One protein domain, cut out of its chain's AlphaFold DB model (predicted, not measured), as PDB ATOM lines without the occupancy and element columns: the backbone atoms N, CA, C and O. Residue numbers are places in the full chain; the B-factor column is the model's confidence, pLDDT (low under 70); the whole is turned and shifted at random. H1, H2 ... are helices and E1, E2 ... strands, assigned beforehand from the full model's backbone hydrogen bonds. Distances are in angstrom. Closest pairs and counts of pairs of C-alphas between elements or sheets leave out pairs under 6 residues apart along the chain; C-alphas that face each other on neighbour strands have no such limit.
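This is residues 2 to 101 of the 122 residues of an uncharacterized protein of Deltaproteobacteria bacterium (UniProt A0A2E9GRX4). One long helix, H3, makes the long axis, and the two helices next to it in the chain fold back from its two ends: H2 packs along its first half, while H4 diverges from its other end as a V. The short helix H1 fills the mouth of that V, side by side with H4, and a small strand hairpin, E1 and E2, lies near the middle of H3. The printed part has 100 residues, with four named helices and two named strands in the order H1, E1, E2, H2, H3, H4; the sheet, in the order E1 - E2, is antiparallel and the class is mostly helix. The whole is loose, with a radius of gyration of the C-alphas of 16.9 A, and its outline is a rod spanning 55 by 27 by 25 A.

E1, residues 11 to 13, and E2, residues 20 to 22, form an antiparallel hairpin, their directions at 133 degrees. N 21 and O 12 are 2.9 A apart and N 12 and O 21 are 3.2 A apart, both within hydrogen-bond range. H3, residues 44 to 78, is apart from E2. H2, residues 23 to 40, touches H3 at a shallow tilt of 24 degrees, opposite ways, a helical hairpin; the closest C-alphas are those of Thr 30 and Val 50, 4.9 A apart, and H3 takes part with residues 46 to 61 alone. H4, residues 83 to 100, and H3 form a second helical hairpin at a steep tilt of 42 degrees, opposite ways. They touch through residues 72 to 76 of H3 and 83 to 87 of H4 alone, the closest C-alphas being those of Leu 75 and Ala 83, 5.6 A apart. H1, residues 2 to 9, touches H4 at a shallow tilt of 3 degrees, the same way, closest at the C-alphas of Leu 9 and Ala 98, 6.0 A apart. H1 also touches H3 at a steep tilt of 43 degrees, opposite ways, with the C-alphas of Trp 3 and Trp 65 closest at 6.5 A. H2 and H4 are apart. In H1, H2, H3 and H4 every O i to N i+4 pair is within hydrogen-bond range.

H1 begins at C-alpha 2, (45.212, 31.723, -35.060), and is 10.3 A long; E1 measures 6.8 A and E2 7.0 A. H2 is 26.0 A long. H3 runs 51.0 A from C-alpha 44 at (50.741, 56.682, -8.910) to C-alpha 78 at (56.699, 18.897, -42.674). H4, 25.7 A long, ends at C-alpha 100, (35.820, 22.829, -20.901).

The two C-alphas farthest apart are those of Gly 41 and Arg 81, at 55.3 A. The printed part has no cut and no long link. The mean pLDDT of the printed part is 79.3; residues 2, 15 to 19, 42, 95, 98 to 99 and 101 are under 70.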
ATOM      1  N   LEU A   2      44.918  32.669 -36.160       68.44
ATOM      2  CA  LEU A   2      45.212  31.723 -35.060       68.44
ATOM      3  C   LEU A   2      45.898  32.354 -33.835       68.44
ATOM      4  O   LEU A   2      45.557  32.032 -32.704       68.44
ATOM      5  N   TRP A   3      46.813  33.302 -34.054       76.00
ATOM      6  CA  TRP A   3      47.455  34.044 -32.963       76.00
ATOM      7  C   TRP A   3      46.461  34.892 -32.154       76.00
ATOM      8  O   TRP A   3      46.510  34.896 -30.932       76.00
ATOM      9  N   ILE A   4      45.499  35.538 -32.823       75.12
ATOM     10  CA  ILE A   4      44.446  36.324 -32.159       75.12
ATOM     11  C   ILE A   4      43.548  35.406 -31.325       75.12
ATOM     12  O   ILE A   4      43.250  35.719 -30.180       75.12
ATOM     13  N   ALA A   5      43.170  34.243 -31.868       72.44
ATOM     14  CA  ALA A   5      42.417  33.241 -31.116       72.44
ATOM     15  C   ALA A   5      43.183  32.791 -29.859       72.44
ATOM     16  O   ALA A   5      42.591  32.684 -28.790       72.44
ATOM     17  N   ALA A   6      44.504  32.618 -29.953       72.81
ATOM     18  CA  ALA A   6      45.328  32.259 -28.804       72.81
ATOM     19  C   ALA A   6      45.360  33.352 -27.717       72.81
ATOM     20  O   ALA A   6      45.279  33.023 -26.539       72.81
ATOM     21  N   LEU A   7      45.392  34.639 -28.090       78.12
ATOM     22  CA  LEU A   7      45.313  35.751 -27.125       78.12
ATOM     23  C   LEU A   7      44.011  35.750 -26.311       78.12
ATOM     24  O   LEU A   7      43.999  36.186 -25.158       78.12
ATOM     25  N   VAL A   8      42.914  35.301 -26.924       76.62
ATOM     26  CA  VAL A   8      41.582  35.279 -26.308       76.62
ATOM     27  C   VAL A   8      41.359  34.009 -25.488       76.62
ATOM     28  O   VAL A   8      40.706  34.067 -24.449       76.62
ATOM     29  N   LEU A   9      41.885  32.874 -25.951       70.69
ATOM     30  CA  LEU A   9      41.486  31.553 -25.466       70.69
ATOM     31  C   LEU A   9      42.517  30.862 -24.584       70.69
ATOM     32  O   LEU A   9      42.122  30.013 -23.797       70.69
ATOM     33  N   VAL A  10      43.811  31.167 -24.721       73.25
ATOM     34  CA  VAL A  10      44.852  30.464 -23.963       73.25
ATOM     35  C   VAL A  10      45.004  31.135 -22.597       73.25
ATOM     36  O   VAL A  10      45.509  32.263 -22.540       73.25
ATOM     37  N   PRO A  11      44.572  30.487 -21.498       71.44
ATOM     38  CA  PRO A  11      44.855  30.990 -20.168       71.44
ATOM     39  C   PRO A  11      46.359  30.859 -19.920       71.44
ATOM     40  O   PRO A  11      46.952  29.805 -20.147       71.44
ATOM     41  N   LEU A  12      46.989  31.953 -19.498       73.31
ATOM     42  CA  LEU A  12      48.401  31.965 -19.139       73.31
ATOM     43  C   LEU A  12      48.535  32.288 -17.654       73.31
ATOM     44  O   LEU A  12      47.733  33.072 -17.127       73.31
ATOM     45  N   PRO A  13      49.518  31.686 -16.964       71.69
ATOM     46  CA  PRO A  13      49.722  31.947 -15.552       71.69
ATOM     47  C   PRO A  13      50.005  33.432 -15.355       71.69
ATOM     48  O   PRO A  13      50.766  34.029 -16.098       71.69
ATOM     49  N   MET A  14      49.413  34.046 -14.350       70.81
ATOM     50  CA  MET A  14      49.791  35.364 -13.884       70.81
ATOM     51  C   MET A  14      51.086  35.192 -13.095       70.81
ATOM     52  O   MET A  14      51.081  34.555 -12.035       70.81
ATOM     53  N   LEU A  15      52.198  35.705 -13.632       66.69
ATOM     54  CA  LEU A  15      53.508  35.624 -12.979       66.69
ATOM     55  C   LEU A  15      53.358  36.069 -11.523       66.69
ATOM     56  O   LEU A  15      52.884  37.167 -11.268       66.69
ATOM     57  N   GLN A  16      53.765  35.207 -10.588       68.69
ATOM     58  CA  GLN A  16      53.783  35.453  -9.136       68.69
ATOM     59  C   GLN A  16      52.435  35.432  -8.386       68.69
ATOM     60  O   GLN A  16      52.461  35.449  -7.159       68.69
ATOM     61  N   PHE A  17      51.277  35.328  -9.052       64.88
ATOM     62  CA  PHE A  17      49.966  35.458  -8.374       64.88
ATOM     63  C   PHE A  17      49.070  34.214  -8.432       64.88
ATOM     64  O   PHE A  17      47.933  34.261  -7.967       64.88
ATOM     65  N   GLY A  18      49.554  33.094  -8.983       65.44
ATOM     66  CA  GLY A  18      48.837  31.807  -8.975       65.44
ATOM     67  C   GLY A  18      47.471  31.828  -9.675       65.44
ATOM     68  O   GLY A  18      46.658  30.933  -9.464       65.44
ATOM     69  N   ALA A  19      47.202  32.866 -10.469       67.62
ATOM     70  CA  ALA A  19      45.997  32.989 -11.275       67.62
ATOM     71  C   ALA A  19      46.281  32.542 -12.706       67.62
ATOM     72  O   ALA A  19      47.404  32.679 -13.173       67.62
ATOM     73  N   GLU A  20      45.268  32.088 -13.429       73.31
ATOM     74  CA  GLU A  20      45.365  31.858 -14.871       73.31
ATOM     75  C   GLU A  20      44.400  32.791 -15.594       73.31
ATOM     76  O   GLU A  20      43.204  32.832 -15.290       73.31
ATOM     77  N   VAL A  21      44.938  33.600 -16.509       73.00
ATOM     78  CA  VAL A  21      44.202  34.695 -17.140       73.00
ATOM     79  C   VAL A  21      44.572  34.783 -18.626       73.00
ATOM     80  O   VAL A  21      45.759  34.855 -18.953       73.00
ATOM     81  N   PRO A  22      43.590  34.809 -19.547       79.56
ATOM     82  CA  PRO A  22      43.858  35.034 -20.965       79.56
ATOM     83  C   PRO A  22      44.477  36.411 -21.228       79.56
ATOM     84  O   PRO A  22      44.127  37.394 -20.568       79.56
ATOM     85  N   VAL A  23      45.334  36.520 -22.250       82.00
ATOM     86  CA  VAL A  23      46.057  37.768 -22.573       82.00
ATOM     87  C   VAL A  23      45.110  38.942 -22.815       82.00
ATOM     88  O   VAL A  23      45.344  40.046 -22.323       82.00
ATOM     89  N   VAL A  24      43.997  38.700 -23.514       82.31
ATOM     90  CA  VAL A  24      42.995  39.736 -23.808       82.31
ATOM     91  C   VAL A  24      42.425  40.377 -22.541       82.31
ATOM     92  O   VAL A  24      42.076  41.555 -22.538       82.31
ATOM     93  N   ARG A  25      42.370  39.636 -21.432       80.44
ATOM     94  CA  ARG A  25      41.834  40.149 -20.175       80.44
ATOM     95  C   ARG A  25      42.787  41.136 -19.512       80.44
ATOM     96  O   ARG A  25      42.303  42.101 -18.932       80.44
ATOM     97  N   TYR A  26      44.103  40.977 -19.668       81.75
ATOM     98  CA  TYR A  26      45.051  42.016 -19.256       81.75
ATOM     99  C   TYR A  26      44.839  43.306 -20.051       81.75
ATOM    100  O   TYR A  26      44.810  44.367 -19.446       81.75
ATOM    101  N   LEU A  27      44.582  43.226 -21.363       84.44
ATOM    102  CA  LEU A  27      44.284  44.413 -22.178       84.44
ATOM    103  C   LEU A  27      42.994  45.118 -21.733       84.44
ATOM    104  O   LEU A  27      42.967  46.344 -21.636       84.44
ATOM    105  N   ILE A  28      41.942  44.353 -21.416       85.50
ATOM    106  CA  ILE A  28      40.690  44.899 -20.867       85.50
ATOM    107  C   ILE A  28      40.956  45.599 -19.526       85.50
ATOM    108  O   ILE A  28      40.504  46.724 -19.323       85.50
ATOM    109  N   LEU A  29      41.716  44.966 -18.626       84.62
ATOM    110  CA  LEU A  29      42.068  45.540 -17.325       84.62
ATOM    111  C   LEU A  29      42.925  46.804 -17.468       84.62
ATOM    112  O   LEU A  29      42.652  47.796 -16.794       84.62
ATOM    113  N   THR A  30      43.908  46.807 -18.372       86.12
ATOM    114  CA  THR A  30      44.687  48.001 -18.724       86.12
ATOM    115  C   THR A  30      43.768  49.128 -19.179       86.12
ATOM    116  O   THR A  30      43.888  50.236 -18.668       86.12
ATOM    117  N   GLY A  31      42.830  48.851 -20.091       85.12
ATOM    118  CA  GLY A  31      41.886  49.849 -20.600       85.12
ATOM    119  C   GLY A  31      40.982  50.427 -19.511       85.12
ATOM    120  O   GLY A  31      40.859  51.645 -19.407       85.12
ATOM    121  N   LEU A  32      40.405  49.574 -18.656       85.81
ATOM    122  CA  LEU A  32      39.567  50.009 -17.534       85.81
ATOM    123  C   LEU A  32      40.352  50.857 -16.530       85.81
ATOM    124  O   LEU A  32      39.873  51.894 -16.080       85.81
ATOM    125  N   THR A  33      41.576  50.442 -16.205       84.62
ATOM    126  CA  THR A  33      42.414  51.157 -15.237       84.62
ATOM    127  C   THR A  33      42.893  52.486 -15.819       84.62
ATOM    128  O   THR A  33      42.899  53.492 -15.123       84.62
ATOM    129  N   LEU A  34      43.219  52.524 -17.113       85.88
ATOM    130  CA  LEU A  34      43.574  53.756 -17.812       85.88
ATOM    131  C   LEU A  34      42.398  54.740 -17.852       85.88
ATOM    132  O   LEU A  34      42.595  55.923 -17.596       85.88
ATOM    133  N   ALA A  35      41.181  54.262 -18.128       85.12
ATOM    134  CA  ALA A  35      39.982  55.096 -18.100       85.12
ATOM    135  C   ALA A  35      39.766  55.730 -16.715       85.12
ATOM    136  O   ALA A  35      39.483  56.922 -16.636       85.12
ATOM    137  N   LEU A  36      39.981  54.968 -15.636       81.31
ATOM    138  CA  LEU A  36      39.928  55.479 -14.262       81.31
ATOM    139  C   LEU A  36      41.030  56.507 -13.977       81.31
ATOM    140  O   LEU A  36      40.755  57.546 -13.386       81.31
ATOM    141  N   VAL A  37      42.264  56.261 -14.434       85.69
ATOM    142  CA  VAL A  37      43.372  57.225 -14.298       85.69
ATOM    143  C   VAL A  37      43.020  58.557 -14.948       85.69
ATOM    144  O   VAL A  37      43.225  59.605 -14.338       85.69
ATOM    145  N   VAL A  38      42.470  58.517 -16.162       87.69
ATOM    146  CA  VAL A  38      42.103  59.719 -16.919       87.69
ATOM    147  C   VAL A  38      40.892  60.428 -16.308       87.69
ATOM    148  O   VAL A  38      40.892  61.653 -16.238       87.69
ATOM    149  N   ALA A  39      39.871  59.685 -15.874       86.62
ATOM    150  CA  ALA A  39      38.623  60.258 -15.374       86.62
ATOM    151  C   ALA A  39      38.740  60.821 -13.951       86.62
ATOM    152  O   ALA A  39      38.188  61.880 -13.667       86.62
ATOM    153  N   GLU A  40      39.454  60.127 -13.063       83.69
ATOM    154  CA  GLU A  40      39.512  60.472 -11.636       83.69
ATOM    155  C   GLU A  40      40.837  61.123 -11.222       83.69
ATOM    156  O   GLU A  40      41.016  61.474 -10.058       83.69
ATOM    157  N   GLY A  41      41.783  61.291 -12.154       74.62
ATOM    158  CA  GLY A  41      43.121  61.790 -11.828       74.62
ATOM    159  C   GLY A  41      43.835  60.854 -10.854       74.62
ATOM    160  O   GLY A  41      44.422  61.297  -9.866       74.62
ATOM    161  N   ALA A  42      43.721  59.545 -11.090       68.75
ATOM    162  CA  ALA A  42      44.175  58.549 -10.133       68.75
ATOM    163  C   ALA A  42      45.693  58.647  -9.887       68.75
ATOM    164  O   ALA A  42      46.489  58.852 -10.805       68.75
ATOM    165  N   GLY A  43      46.088  58.486  -8.621       74.44
ATOM    166  CA  GLY A  43      47.479  58.584  -8.187       74.44
ATOM    167  C   GLY A  43      48.390  57.486  -8.752       74.44
ATOM    168  O   GLY A  43      47.964  56.581  -9.471       74.44
ATOM    169  N   TRP A  44      49.668  57.532  -8.366       81.00
ATOM    170  CA  TRP A  44      50.741  56.682  -8.910       81.00
ATOM    171  C   TRP A  44      50.420  55.174  -8.949       81.00
ATOM    172  O   TRP A  44      50.875  54.475  -9.852       81.00
ATOM    173  N   VAL A  45      49.617  54.679  -8.000       80.00
ATOM    174  CA  VAL A  45      49.218  53.267  -7.894       80.00
ATOM    175  C   VAL A  45      48.443  52.809  -9.129       80.00
ATOM    176  O   VAL A  45      48.720  51.742  -9.673       80.00
ATOM    177  N   ALA A  46      47.496  53.615  -9.608       78.19
ATOM    178  CA  ALA A  46      46.682  53.258 -10.764       78.19
ATOM    179  C   ALA A  46      47.521  53.252 -12.052       78.19
ATOM    180  O   ALA A  46      47.412  52.331 -12.861       78.19
ATOM    181  N   THR A  47      48.450  54.201 -12.195       81.81
ATOM    182  CA  THR A  47      49.433  54.211 -13.289       81.81
ATOM    183  C   THR A  47      50.349  52.985 -13.248       81.81
ATOM    184  O   THR A  47      50.604  52.368 -14.283       81.81
ATOM    185  N   ALA A  48      50.806  52.573 -12.061       83.19
ATOM    186  CA  ALA A  48      51.607  51.361 -11.901       83.19
ATOM    187  C   ALA A  48      50.830  50.099 -12.317       83.19
ATOM    188  O   ALA A  48      51.390  49.231 -12.983       83.19
ATOM    189  N   LEU A  49      49.532  50.019 -12.001       82.06
ATOM    190  CA  LEU A  49      48.661  48.922 -12.435       82.06
ATOM    191  C   LEU A  49      48.472  48.888 -13.958       82.06
ATOM    192  O   LEU A  49      48.543  47.813 -14.553       82.06
ATOM    193  N   VAL A  50      48.300  50.045 -14.608       84.75
ATOM    194  CA  VAL A  50      48.248  50.142 -16.080       84.75
ATOM    195  C   VAL A  50      49.515  49.552 -16.698       84.75
ATOM    196  O   VAL A  50      49.423  48.691 -17.575       84.75
ATOM    197  N   LEU A  51      50.688  49.976 -16.218       88.19
ATOM    198  CA  LEU A  51      51.979  49.487 -16.707       88.19
ATOM    199  C   LEU A  51      52.162  47.992 -16.441       88.19
ATOM    200  O   LEU A  51      52.646  47.273 -17.313       88.19
ATOM    201  N   LEU A  52      51.741  47.512 -15.271       86.50
ATOM    202  CA  LEU A  52      51.820  46.103 -14.905       86.50
ATOM    203  C   LEU A  52      50.987  45.236 -15.854       86.50
ATOM    204  O   LEU A  52      51.507  44.269 -16.414       86.50
ATOM    205  N   PHE A  53      49.712  45.579 -16.057       85.75
ATOM    206  CA  PHE A  53      48.821  44.823 -16.937       85.75
ATOM    207  C   PHE A  53      49.261  44.905 -18.396       85.75
ATOM    208  O   PHE A  53      49.280  43.887 -19.088       85.75
ATOM    209  N   LEU A  54      49.686  46.087 -18.850       87.44
ATOM    210  CA  LEU A  54      50.179  46.266 -20.211       87.44
ATOM    211  C   LEU A  54      51.468  45.468 -20.441       87.44
ATOM    212  O   LEU A  54      51.593  44.784 -21.453       87.44
ATOM    213  N   GLY A  55      52.396  45.501 -19.484       87.31
ATOM    214  CA  GLY A  55      53.630  44.723 -19.527       87.31
ATOM    215  C   GLY A  55      53.358  43.224 -19.635       87.31
ATOM    216  O   GLY A  55      53.897  42.571 -20.526       87.31
ATOM    217  N   HIS A  56      52.457  42.687 -18.805       84.06
ATOM    218  CA  HIS A  56      52.043  41.281 -18.895       84.06
ATOM    219  C   HIS A  56      51.422  40.956 -20.255       84.06
ATOM    220  O   HIS A  56      51.786  39.955 -20.875       84.06
ATOM    221  N   ALA A  57      50.523  41.812 -20.748       84.19
ATOM    222  CA  ALA A  57      49.874  41.603 -22.034       84.19
ATOM    223  C   ALA A  57      50.890  41.542 -23.184       84.19
ATOM    224  O   ALA A  57      50.824  40.638 -24.016       84.19
ATOM    225  N   LEU A  58      51.854  42.467 -23.207       87.88
ATOM    226  CA  LEU A  58      52.884  42.539 -24.243       87.88
ATOM    227  C   LEU A  58      53.843  41.347 -24.191       87.88
ATOM    228  O   LEU A  58      54.109  40.741 -25.229       87.88
ATOM    229  N   VAL A  59      54.324  40.977 -22.999       88.56
ATOM    230  CA  VAL A  59      55.221  39.823 -22.820       88.56
ATOM    231  C   VAL A  59      54.546  38.544 -23.308       88.56
ATOM    232  O   VAL A  59      55.126  37.800 -24.101       88.56
ATOM    233  N   TYR A  60      53.296  38.302 -22.909       84.31
ATOM    234  CA  TYR A  60      52.586  37.102 -23.335       84.31
ATOM    235  C   TYR A  60      52.197  37.108 -24.806       84.31
ATOM    236  O   TYR A  60      52.300  36.071 -25.462       84.31
ATOM    237  N   ALA A  61      51.800  38.258 -25.352       84.38
ATOM    238  CA  ALA A  61      51.517  38.385 -26.774       84.38
ATOM    239  C   ALA A  61      52.758  38.078 -27.626       84.38
ATOM    240  O   ALA A  61      52.653  37.349 -28.618       84.38
ATOM    241  N   ALA A  62      53.931  38.569 -27.210       87.00
ATOM    242  CA  ALA A  62      55.206  38.293 -27.865       87.00
ATOM    243  C   ALA A  62      55.585  36.807 -27.781       87.00
ATOM    244  O   ALA A  62      55.914  36.203 -28.800       87.00
ATOM    245  N   LEU A  63      55.471  36.186 -26.601       86.31
ATOM    246  CA  LEU A  63      55.738  34.754 -26.427       86.31
ATOM    247  C   LEU A  63      54.816  33.892 -27.298       86.31
ATOM    248  O   LEU A  63      55.288  33.028 -28.037       86.31
ATOM    249  N   LEU A  64      53.509  34.167 -27.276       84.31
ATOM    250  CA  LEU A  64      52.533  33.481 -28.125       84.31
ATOM    251  C   LEU A  64      52.838  33.663 -29.612       84.31
ATOM    252  O   LEU A  64      52.645  32.734 -30.394       84.31
ATOM    253  N   TRP A  65      53.315  34.843 -30.012       85.12
ATOM    254  CA  TRP A  65      53.700  35.102 -31.393       85.12
ATOM    255  C   TRP A  65      54.910  34.265 -31.810       85.12
ATOM    256  O   TRP A  65      54.850  33.601 -32.844       85.12
ATOM    257  N   VAL A  66      55.965  34.228 -30.991       86.44
ATOM    258  CA  VAL A  66      57.171  33.423 -31.254       86.44
ATOM    259  C   VAL A  66      56.820  31.941 -31.371       86.44
ATOM    260  O   VAL A  66      57.234  31.284 -32.326       86.44
ATOM    261  N   VAL A  67      56.008  31.421 -30.447       84.88
ATOM    262  CA  VAL A  67      55.556  30.022 -30.475       84.88
ATOM    263  C   VAL A  67      54.728  29.749 -31.729       84.88
ATOM    264  O   VAL A  67      55.007  28.794 -32.452       84.88
ATOM    265  N   ALA A  68      53.746  30.600 -32.039       82.81
ATOM    266  CA  ALA A  68      52.912  30.440 -33.227       82.81
ATOM    267  C   ALA A  68      53.738  30.489 -34.523       82.81
ATOM    268  O   ALA A  68      53.499  29.699 -35.435       82.81
ATOM    269  N   TRP A  69      54.728  31.380 -34.598       85.38
ATOM    270  CA  TRP A  69      55.638  31.493 -35.734       85.38
ATOM    271  C   TRP A  69      56.501  30.237 -35.906       85.38
ATOM    272  O   TRP A  69      56.568  29.689 -37.010       85.38
ATOM    273  N   ALA A  70      57.107  29.742 -34.824       85.88
ATOM    274  CA  ALA A  70      57.938  28.540 -34.849       85.88
ATOM    275  C   ALA A  70      57.124  27.304 -35.262       85.88
ATOM    276  O   ALA A  70      57.535  26.547 -36.143       85.88
ATOM    277  N   VAL A  71      55.928  27.144 -34.687       83.88
ATOM    278  CA  VAL A  71      55.001  26.053 -35.010       83.88
ATOM    279  C   VAL A  71      54.548  26.132 -36.466       83.88
ATOM    280  O   VAL A  71      54.576  25.121 -37.165       83.88
ATOM    281  N   ALA A  72      54.196  27.320 -36.965       81.88
ATOM    282  CA  ALA A  72      53.819  27.504 -38.363       81.88
ATOM    283  C   ALA A  72      54.968  27.150 -39.321       81.88
ATOM    284  O   ALA A  72      54.740  26.489 -40.336       81.88
ATOM    285  N   ARG A  73      56.209  27.534 -38.989       84.19
ATOM    286  CA  ARG A  73      57.396  27.172 -39.778       84.19
ATOM    287  C   ARG A  73      57.652  25.669 -39.792       84.19
ATOM    288  O   ARG A  73      57.887  25.120 -40.868       84.19
ATOM    289  N   ALA A  74      57.561  25.006 -38.642       84.31
ATOM    290  CA  ALA A  74      57.721  23.559 -38.550       84.31
ATOM    291  C   ALA A  74      56.628  22.816 -39.341       84.31
ATOM    292  O   ALA A  74      56.932  21.954 -40.165       84.31
ATOM    293  N   LEU A  75      55.361  23.211 -39.172       83.06
ATOM    294  CA  LEU A  75      54.222  22.630 -39.892       83.06
ATOM    295  C   LEU A  75      54.344  22.781 -41.405       83.06
ATOM    296  O   LEU A  75      54.057  21.840 -42.142       83.06
ATOM    297  N   HIS A  76      54.779  23.948 -41.876       84.00
ATOM    298  CA  HIS A  76      54.952  24.186 -43.304       84.00
ATOM    299  C   HIS A  76      56.119  23.378 -43.889       84.00
ATOM    300  O   HIS A  76      56.050  22.959 -45.041       84.00
ATOM    301  N   ALA A  77      57.178  23.137 -43.110       84.00
ATOM    302  CA  ALA A  77      58.296  22.300 -43.541       84.00
ATOM    303  C   ALA A  77      57.913  20.812 -43.640       84.00
ATOM    304  O   ALA A  77      58.386  20.122 -44.537       84.00
ATOM    305  N   TRP A  78      57.040  20.322 -42.755       82.44
ATOM    306  CA  TRP A  78      56.699  18.897 -42.674       82.44
ATOM    307  C   TRP A  78      55.470  18.520 -43.507       82.44
ATOM    308  O   TRP A  78      55.433  17.447 -44.106       82.44
ATOM    309  N   VAL A  79      54.442  19.376 -43.552       83.06
ATOM    310  CA  VAL A  79      53.155  19.056 -44.193       83.06
ATOM    311  C   VAL A  79      52.580  20.265 -44.956       83.06
ATOM    312  O   VAL A  79      51.463  20.709 -44.674       83.06
ATOM    313  N   PRO A  80      53.286  20.800 -45.972       77.94
ATOM    314  CA  PRO A  80      52.928  22.064 -46.629       77.94
ATOM    315  C   PRO A  80      51.509  22.066 -47.214       77.94
ATOM    316  O   PRO A  80      50.782  23.047 -47.097       77.94
ATOM    317  N   ARG A  81      51.061  20.933 -47.775       80.75
ATOM    318  CA  ARG A  81      49.725  20.800 -48.383       80.75
ATOM    319  C   ARG A  81      48.563  20.811 -47.385       80.75
ATOM    320  O   ARG A  81      47.439  21.082 -47.793       80.75
ATOM    321  N   ARG A  82      48.795  20.479 -46.109       80.94
ATOM    322  CA  ARG A  82      47.736  20.383 -45.079       80.94
ATOM    323  C   ARG A  82      47.971  21.295 -43.876       80.94
ATOM    324  O   ARG A  82      47.146  21.294 -42.966       80.94
ATOM    325  N   ALA A  83      49.039  22.092 -43.880       78.12
ATOM    326  CA  ALA A  83      49.416  22.961 -42.768       78.12
ATOM    327  C   ALA A  83      48.252  23.853 -42.300       78.12
ATOM    328  O   ALA A  83      48.012  23.961 -41.102       78.12
ATOM    329  N   GLY A  84      47.472  24.409 -43.236       74.19
ATOM    330  CA  GLY A  84      46.284  25.206 -42.917       74.19
ATOM    331  C   GLY A  84      45.200  24.418 -42.172       74.19
ATOM    332  O   GLY A  84      44.721  24.875 -41.140       74.19
ATOM    333  N   ALA A  85      44.856  23.215 -42.644       79.56
ATOM    334  CA  ALA A  85      43.840  22.368 -42.013       79.56
ATOM    335  C   ALA A  85      44.273  21.883 -40.620       79.56
ATOM    336  O   ALA A  85      43.474  21.894 -39.689       79.56
ATOM    337  N   VAL A  86      45.550  21.518 -40.459       78.00
ATOM    338  CA  VAL A  86      46.109  21.109 -39.160       78.00
ATOM    339  C   VAL A  86      46.086  22.272 -38.173       78.00
ATOM    340  O   VAL A  86      45.653  22.108 -37.036       78.00
ATOM    341  N   ALA A  87      46.492  23.464 -38.607       74.50
ATOM    342  CA  ALA A  87      46.499  24.643 -37.754       74.50
ATOM    343  C   ALA A  87      45.076  25.059 -37.330       74.50
ATOM    344  O   ALA A  87      44.858  25.444 -36.181       74.50
ATOM    345  N   LEU A  88      44.095  24.919 -38.228       76.50
ATOM    346  CA  LEU A  88      42.683  25.158 -37.928       76.50
ATOM    347  C   LEU A  88      42.124  24.114 -36.949       76.50
ATOM    348  O   LEU A  88      41.432  24.477 -36.003       76.50
ATOM    349  N   GLY A  89      42.491  22.842 -37.129       79.75
ATOM    350  CA  GLY A  89      42.161  21.760 -36.202       79.75
ATOM    351  C   GLY A  89      42.715  22.009 -34.799       79.75
ATOM    352  O   GLY A  89      41.975  21.899 -33.829       79.75
ATOM    353  N   LEU A  90      43.978  22.431 -34.683       76.88
ATOM    354  CA  LEU A  90      44.595  22.776 -33.397       76.88
ATOM    355  C   LEU A  90      43.903  23.962 -32.714       76.88
ATOM    356  O   LEU A  90      43.694  23.924 -31.503       76.88
ATOM    357  N   ALA A  91      43.502  24.993 -33.463       72.31
ATOM    358  CA  ALA A  91      42.736  26.097 -32.889       72.31
ATOM    359  C   ALA A  91      41.326  25.690 -32.459       72.31
ATOM    360  O   ALA A  91      40.879  26.129 -31.403       72.31
ATOM    361  N   ALA A  92      40.642  24.841 -33.228       76.38
ATOM    362  CA  ALA A  92      39.346  24.298 -32.828       76.38
ATOM    363  C   ALA A  92      39.468  23.458 -31.546       76.38
ATOM    364  O   ALA A  92      38.635  23.576 -30.652       76.38
ATOM    365  N   LEU A  93      40.538  22.668 -31.424       78.44
ATOM    366  CA  LEU A  93      40.821  21.855 -30.241       78.44
ATOM    367  C   LEU A  93      41.158  22.723 -29.020       78.44
ATOM    368  O   LEU A  93      40.655  22.468 -27.930       78.44
ATOM    369  N   GLY A  94      41.947  23.784 -29.210       70.00
ATOM    370  CA  GLY A  94      42.242  24.772 -28.171       70.00
ATOM    371  C   GLY A  94      41.001  25.545 -27.718       70.00
ATOM    372  O   GLY A  94      40.798  25.719 -26.521       70.00
ATOM    373  N   LEU A  95      40.132  25.942 -28.654       69.50
ATOM    374  CA  LEU A  95      38.836  26.555 -28.352       69.50
ATOM    375  C   LEU A  95      37.947  25.601 -27.553       69.50
ATOM    376  O   LEU A  95      37.388  25.996 -26.536       69.50
ATOM    377  N   PHE A  96      37.841  24.343 -27.980       76.69
ATOM    378  CA  PHE A  96      37.068  23.334 -27.264       76.69
ATOM    379  C   PHE A  96      37.619  23.091 -25.851       76.69
ATOM    380  O   PHE A  96      36.857  23.060 -24.892       76.69
ATOM    381  N   GLY A  97      38.944  23.009 -25.702       71.50
ATOM    382  CA  GLY A  97      39.602  22.925 -24.399       71.50
ATOM    383  C   GLY A  97      39.290  24.127 -23.506       71.50
ATOM    384  O   GLY A  97      38.925  23.936 -22.351       71.50
ATOM    385  N   ALA A  98      39.345  25.346 -24.048       64.38
ATOM    386  CA  ALA A  98      39.012  26.575 -23.324       64.38
ATOM    387  C   ALA A  98      37.534  26.658 -22.897       64.38
ATOM    388  O   ALA A  98      37.222  27.325 -21.915       64.38
ATOM    389  N   LEU A  99      36.622  25.988 -23.611       69.38
ATOM    390  CA  LEU A  99      35.216  25.865 -23.208       69.38
ATOM    391  C   LEU A  99      35.015  24.865 -22.059       69.38
ATOM    392  O   LEU A  99      34.048  24.987 -21.309       69.38
ATOM    393  N   LEU A 100      35.897  23.870 -21.931       72.06
ATOM    394  CA  LEU A 100      35.820  22.829 -20.901       72.06
ATOM    395  C   LEU A 100      36.581  23.187 -19.621       72.06
ATOM    396  O   LEU A 100      36.253  22.681 -18.546       72.06
ATOM    397  N   THR A 101      37.600  24.035 -19.713       62.44
ATOM    398  CA  THR A 101      38.341  24.519 -18.550       62.44
ATOM    399  C   THR A 101      37.681  25.769 -17.986       62.44
ATOM    400  O   THR A 101      37.051  26.542 -18.701       62.44
TER     401      THR A 101